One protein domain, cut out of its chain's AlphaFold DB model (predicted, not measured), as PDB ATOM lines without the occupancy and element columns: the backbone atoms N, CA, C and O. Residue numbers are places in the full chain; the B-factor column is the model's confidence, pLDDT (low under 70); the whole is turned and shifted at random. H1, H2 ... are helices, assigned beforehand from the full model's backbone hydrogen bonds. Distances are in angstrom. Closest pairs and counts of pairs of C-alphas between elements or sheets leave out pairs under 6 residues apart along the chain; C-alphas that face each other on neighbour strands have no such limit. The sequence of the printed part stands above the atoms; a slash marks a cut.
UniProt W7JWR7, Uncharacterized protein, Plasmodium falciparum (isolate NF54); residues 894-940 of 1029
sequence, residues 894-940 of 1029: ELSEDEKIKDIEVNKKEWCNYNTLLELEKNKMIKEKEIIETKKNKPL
ATOM      1  N   GLU A 894      63.255-114.295  99.977       69.25
ATOM      2  CA  GLU A 894      62.167-113.675 100.736       69.25
ATOM      3  C   GLU A 894      61.796-112.268 100.232       69.25
ATOM      4  O   GLU A 894      62.615-111.489  99.719       69.25
ATOM      5  N   LEU A 895      60.514-111.919 100.361       65.19
ATOM      6  CA  LEU A 895      60.033-110.577 100.054       65.19
ATOM      7  C   LEU A 895      60.362-109.628 101.205       65.19
ATOM      8  O   LEU A 895      59.887-109.804 102.324       65.19
ATOM      9  N   SER A 896      61.139-108.584 100.911       70.00
ATOM     10  CA  SER A 896      61.335-107.493 101.868       70.00
ATOM     11  C   SER A 896      60.023-106.732 102.102       70.00
ATOM     12  O   SER A 896      59.114-106.789 101.279       70.00
ATOM     13  N   GLU A 897      59.908-105.992 103.206       62.81
ATOM     14  CA  GLU A 897      58.679-105.266 103.590       62.81
ATOM     15  C   GLU A 897      58.172-104.283 102.510       62.81
ATOM     16  O   GLU A 897      56.973-104.060 102.385       62.81
ATOM     17  N   ASP A 898      59.079-103.740 101.686       60.84
ATOM     18  CA  ASP A 898      58.761-102.898 100.518       60.84
ATOM     19  C   ASP A 898      58.197-103.682  99.309       60.84
ATOM     20  O   ASP A 898      57.703-103.075  98.357       60.84
ATOM     21  N   GLU A 899      58.361-105.008  99.291       64.00
ATOM     22  CA  GLU A 899      58.013-105.925  98.193       64.00
ATOM     23  C   GLU A 899      56.819-106.836  98.528       64.00
ATOM     24  O   GLU A 899      56.188-107.343  97.600       64.00
ATOM     25  N   LYS A 900      56.502-107.036  99.818       75.31
ATOM     26  CA  LYS A 900      55.268-107.701 100.267       75.31
ATOM     27  C   LYS A 900      54.043-106.896  99.831       75.31
ATOM     28  O   LYS A 900      54.059-105.662  99.792       75.31
ATOM     29  N   ILE A 901      52.966-107.589  99.487       75.00
ATOM     30  CA  ILE A 901      51.745-106.966  98.988       75.00
ATOM     31  C   ILE A 901      50.978-106.389 100.175       75.00
ATOM     32  O   ILE A 901      50.620-107.095 101.115       75.00
ATOM     33  N   LYS A 902      50.727-105.079 100.124       73.94
ATOM     34  CA  LYS A 902      49.907-104.397 101.128       73.94
ATOM     35  C   LYS A 902      48.482-104.922 101.079       73.94
ATOM     36  O   LYS A 902      47.931-105.107  99.993       73.94
ATOM     37  N   ASP A 903      47.905-105.117 102.255       69.38
ATOM     38  CA  ASP A 903      46.542-105.605 102.391       69.38
ATOM     39  C   ASP A 903      45.551-104.640 101.735       69.38
ATOM     40  O   ASP A 903      45.692-103.415 101.801       69.38
ATOM     41  N   ILE A 904      44.583-105.216 101.028       73.75
ATOM     42  CA  ILE A 904      43.547-104.471 100.318       73.75
ATOM     43  C   ILE A 904      42.500-104.047 101.350       73.75
ATOM     44  O   ILE A 904      42.106-104.844 102.196       73.75
ATOM     45  N   GLU A 905      42.047-102.797 101.286       66.12
ATOM     46  CA  GLU A 905      41.005-102.278 102.173       66.12
ATOM     47  C   GLU A 905      39.653-102.926 101.820       66.12
ATOM     48  O   GLU A 905      39.000-102.548 100.847       66.12
ATOM     49  N   VAL A 906      39.278-103.968 102.572       72.38
ATOM     50  CA  VAL A 906      38.068-104.778 102.342       72.38
ATOM     51  C   VAL A 906      36.822-104.044 102.847       72.38
ATOM     52  O   VAL A 906      36.820-103.478 103.941       72.38
ATOM     53  N   ASN A 907      35.731-104.074 102.077       74.00
ATOM     54  CA  ASN A 907      34.475-103.443 102.474       74.00
ATOM     55  C   ASN A 907      33.845-104.175 103.679       74.00
ATOM     56  O   ASN A 907      33.922-105.399 103.782       74.00
ATOM     57  N   LYS A 908      33.134-103.462 104.564       68.62
ATOM     58  CA  LYS A 908      32.531-104.037 105.787       68.62
ATOM     59  C   LYS A 908      31.620-105.246 105.523       68.62
ATOM     60  O   LYS A 908      31.538-106.124 106.371       68.62
ATOM     61  N   LYS A 909      30.958-105.312 104.359       67.19
ATOM     62  CA  LYS A 909      30.132-106.471 103.951       67.19
ATOM     63  C   LYS A 909      30.949-107.683 103.485       67.19
ATOM     64  O   LYS A 909      30.491-108.808 103.631       67.19
ATOM     65  N   GLU A 910      32.129-107.457 102.921       65.62
ATOM     66  CA  GLU A 910      33.024-108.498 102.393       65.62
ATOM     67  C   GLU A 910      33.915-109.075 103.502       65.62
ATOM     68  O   GLU A 910      34.208-110.267 103.502       65.62
ATOM     69  N   TRP A 911      34.266-108.254 104.500       68.94
ATOM     70  CA  TRP A 911      35.018-108.670 105.689       68.94
ATOM     71  C   TRP A 911      34.288-109.742 106.518       68.94
ATOM     72  O   TRP A 911      34.925-110.607 107.109       68.94
ATOM     73  N   CYS A 912      32.952-109.741 106.514       66.56
ATOM     74  CA  CYS A 912      32.146-110.767 107.183       66.56
ATOM     75  C   CYS A 912      32.026-112.089 106.394       66.56
ATOM     76  O   CYS A 912      31.417-113.031 106.897       66.56
ATOM     77  N   ASN A 913      32.575-112.187 105.175       81.12
ATOM     78  CA  ASN A 913      32.541-113.407 104.367       81.12
ATOM     79  C   ASN A 913      33.923-114.085 104.338       81.12
ATOM     80  O   ASN A 913      34.844-113.676 103.628       81.12
ATOM     81  N   TYR A 914      34.030-115.180 105.091       74.44
ATOM     82  CA  TYR A 914      35.247-115.976 105.248       74.44
ATOM     83  C   TYR A 914      35.810-116.511 103.920       74.44
ATOM     84  O   TYR A 914      37.025-116.517 103.723       74.44
ATOM     85  N   ASN A 915      34.948-116.884 102.965       79.56
ATOM     86  CA  ASN A 915      35.395-117.417 101.675       79.56
ATOM     87  C   ASN A 915      36.109-116.346 100.836       79.56
ATOM     88  O   ASN A 915      37.166-116.622 100.270       79.56
ATOM     89  N   THR A 916      35.604-115.108 100.817       75.88
ATOM     90  CA  THR A 916      36.281-113.995 100.131       75.88
ATOM     91  C   THR A 916      37.583-113.582 100.815       75.88
ATOM     92  O   THR A 916      38.521-113.197 100.122       75.88
ATOM     93  N   LEU A 917      37.697-113.712 102.144       74.75
ATOM     94  CA  LEU A 917      38.975-113.498 102.837       74.75
ATOM     95  C   LEU A 917      40.014-114.565 102.453       74.75
ATOM     96  O   LEU A 917      41.130-114.211 102.077       74.75
ATOM     97  N   LEU A 918      39.632-115.849 102.441       79.00
ATOM     98  CA  LEU A 918      40.496-116.941 101.975       79.00
ATOM     99  C   LEU A 918      40.907-116.782 100.503       79.00
ATOM    100  O   LEU A 918      42.030-117.119 100.133       79.00
ATOM    101  N   GLU A 919      40.020-116.285  99.639       80.75
ATOM    102  CA  GLU A 919      40.362-115.981  98.247       80.75
ATOM    103  C   GLU A 919      41.326-114.796  98.132       80.75
ATOM    104  O   GLU A 919      42.272-114.867  97.346       80.75
ATOM    105  N   LEU A 920      41.147-113.728  98.913       79.62
ATOM    106  CA  LEU A 920      42.081-112.597  98.946       79.62
ATOM    107  C   LEU A 920      43.471-113.023  99.443       79.62
ATOM    108  O   LEU A 920      44.471-112.652  98.828       79.62
ATOM    109  N   GLU A 921      43.542-113.858 100.480       80.25
ATOM    110  CA  GLU A 921      44.792-114.415 101.004       80.25
ATOM    111  C   GLU A 921      45.485-115.334  99.985       80.25
ATOM    112  O   GLU A 921      46.663-115.140  99.676       80.25
ATOM    113  N   LYS A 922      44.754-116.265  99.356       84.12
ATOM    114  CA  LYS A 922      45.288-117.100  98.262       84.12
ATOM    115  C   LYS A 922      45.811-116.241  97.108       84.12
ATOM    116  O   LYS A 922      46.913-116.476  96.619       84.12
ATOM    117  N   ASN A 923      45.069-115.208  96.705       80.94
ATOM    118  CA  ASN A 923      45.484-114.276  95.654       80.94
ATOM    119  C   ASN A 923      46.701-113.418  96.042       80.94
ATOM    120  O   ASN A 923      47.476-113.041  95.161       80.94
ATOM    121  N   LYS A 924      46.890-113.108  97.331       83.50
ATOM    122  CA  LYS A 924      48.106-112.473  97.860       83.50
ATOM    123  C   LYS A 924      49.291-113.432  97.740       83.50
ATOM    124  O   LYS A 924      50.270-113.103  97.076       83.50
ATOM    125  N   MET A 925      49.153-114.652  98.263       78.38
ATOM    126  CA  MET A 925      50.193-115.687  98.238       78.38
ATOM    127  C   MET A 925      50.622-116.088  96.817       78.38
ATOM    128  O   MET A 925      51.808-116.305  96.580       78.38
ATOM    129  N   ILE A 926      49.694-116.154  95.853       84.31
ATOM    130  CA  ILE A 926      50.015-116.424  94.439       84.31
ATOM    131  C   ILE A 926      50.895-115.309  93.859       84.31
ATOM    132  O   ILE A 926      51.966-115.587  93.326       84.31
ATOM    133  N   LYS A 927      50.501-114.041  94.019       81.00
ATOM    134  CA  LYS A 927      51.263-112.894  93.492       81.00
ATOM    135  C   LYS A 927      52.614-112.722  94.188       81.00
ATOM    136  O   LYS A 927      53.588-112.326  93.553       81.00
ATOM    137  N   GLU A 928      52.712-113.039  95.477       82.38
ATOM    138  CA  GLU A 928      53.997-113.034  96.185       82.38
ATOM    139  C   GLU A 928      54.933-114.149  95.677       82.38
ATOM    140  O   GLU A 928      56.121-113.890  95.465       82.38
ATOM    141  N   LYS A 929      54.400-115.334  95.337       82.31
ATOM    142  CA  LYS A 929      55.150-116.393  94.635       82.31
ATOM    143  C   LYS A 929      55.590-115.971  93.226       82.31
ATOM    144  O   LYS A 929      56.759-116.155  92.898       82.31
ATOM    145  N   GLU A 930      54.739-115.313  92.436       82.62
ATOM    146  CA  GLU A 930      55.133-114.738  91.133       82.62
ATOM    147  C   GLU A 930      56.304-113.743  91.276       82.62
ATOM    148  O   GLU A 930      57.261-113.760  90.495       82.62
ATOM    149  N   ILE A 931      56.290-112.884  92.305       80.06
ATOM    150  CA  ILE A 931      57.399-111.955  92.576       80.06
ATOM    151  C   ILE A 931      58.686-112.732  92.909       80.06
ATOM    152  O   ILE A 931      59.748-112.375  92.391       80.06
ATOM    153  N   ILE A 932      58.603-113.805  93.703       80.06
ATOM    154  CA  ILE A 932      59.731-114.698  94.030       80.06
ATOM    155  C   ILE A 932      60.279-115.398  92.775       80.06
ATOM    156  O   ILE A 932      61.486-115.367  92.536       80.06
ATOM    157  N   GLU A 933      59.428-115.954  91.916       79.44
ATOM    158  CA  GLU A 933      59.855-116.583  90.659       79.44
ATOM    159  C   GLU A 933      60.527-115.576  89.722       79.44
ATOM    160  O   GLU A 933      61.603-115.844  89.179       79.44
ATOM    161  N   THR A 934      59.989-114.356  89.594       76.56
ATOM    162  CA  THR A 934      60.693-113.319  88.829       76.56
ATOM    163  C   THR A 934      61.980-112.849  89.513       76.56
ATOM    164  O   THR A 934      62.794-112.228  88.831       76.56
ATOM    165  N   LYS A 935      62.211-113.069  90.819       72.56
ATOM    166  CA  LYS A 935      63.535-112.869  91.448       72.56
ATOM    167  C   LYS A 935      64.496-113.991  91.041       72.56
ATOM    168  O   LYS A 935      65.578-113.665  90.560       72.56
ATOM    169  N   LYS A 936      64.084-115.262  91.162       74.00
ATOM    170  CA  LYS A 936      64.868-116.449  90.760       74.00
ATOM    171  C   LYS A 936      65.299-116.377  89.286       74.00
ATOM    172  O   LYS A 936      66.466-116.564  88.966       74.00
ATOM    173  N   ASN A 937      64.401-115.944  88.400       69.44
ATOM    174  CA  ASN A 937      64.643-115.841  86.954       69.44
ATOM    175  C   ASN A 937      65.448-114.593  86.496       69.44
ATOM    176  O   ASN A 937      65.469-114.280  85.303       69.44
ATOM    177  N   LYS A 938      66.108-113.847  87.399       68.94
ATOM    178  CA  LYS A 938      66.967-112.693  87.046       68.94
ATOM    179  C   LYS A 938      68.456-113.080  87.120       68.94
ATOM    180  O   LYS A 938      68.967-113.241  88.227       68.94
ATOM    181  N   PRO A 939      69.199-113.147  85.996       64.12
ATOM    182  CA  PRO A 939      70.617-113.503  86.032       64.12
ATOM    183  C   PRO A 939      71.444-112.482  86.833       64.12
ATOM    184  O   PRO A 939      71.260-111.266  86.707       64.12
ATOM    185  N   LEU A 940      72.393-112.986  87.632       62.56
ATOM    186  CA  LEU A 940      73.128-112.229  88.658       62.56
ATOM    187  C   LEU A 940      73.981-111.065  88.108       62.56
ATOM    188  O   LEU A 940      74.446-110.216  88.872       62.56
TER     189      LEU A 940
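This is residues 894 to 940 of the 1029 residues of an uncharacterized protein of Plasmodium falciparum (isolate NF54) (UniProt W7JWR7). One long helix, H2, makes most of the length of a narrow rod, and an extended stretch with no named element, residues 894 to 907, runs beside it. The short helix H1 makes the turn at one end, where the chain folds back into H2. The printed part has 47 residues, with two named helices in the order H1, H2 and no named strand; the class is all helix. It is loose, with a radius of gyration of the C-alphas of 13.6 A, and spans 46 by 18 by 11 A.

H2, residues 914 to 936, runs 33.0 A from C-alpha 914 at (35.247, -115.976, 105.248) to C-alpha 936 at (64.868, -116.449, 90.760). H1, residues 908 to 911, begins with C-alpha 908 at (32.531, -104.037, 105.787).

H2 and H1 only just touch, and only at the corner by their tight link, with 3 pairs of C-alphas within 8 A. H2 touches H1 with residues 916 to 917 alone; the closest C-alphas, of Glu 910 and Thr 916, are 6.8 A apart. In H2 every O i to N i+4 pair is within hydrogen-bond range; H1 is too short for such a pair.

The farthest C-alphas, of Lys 909 and Leu 940, are 46.0 A apart. Residues 907 to 915 stand free. The printed part has no cut. Its mean pLDDT is 74.1, with 16 residues under 70, among them 908 to 912 and 937 to 940.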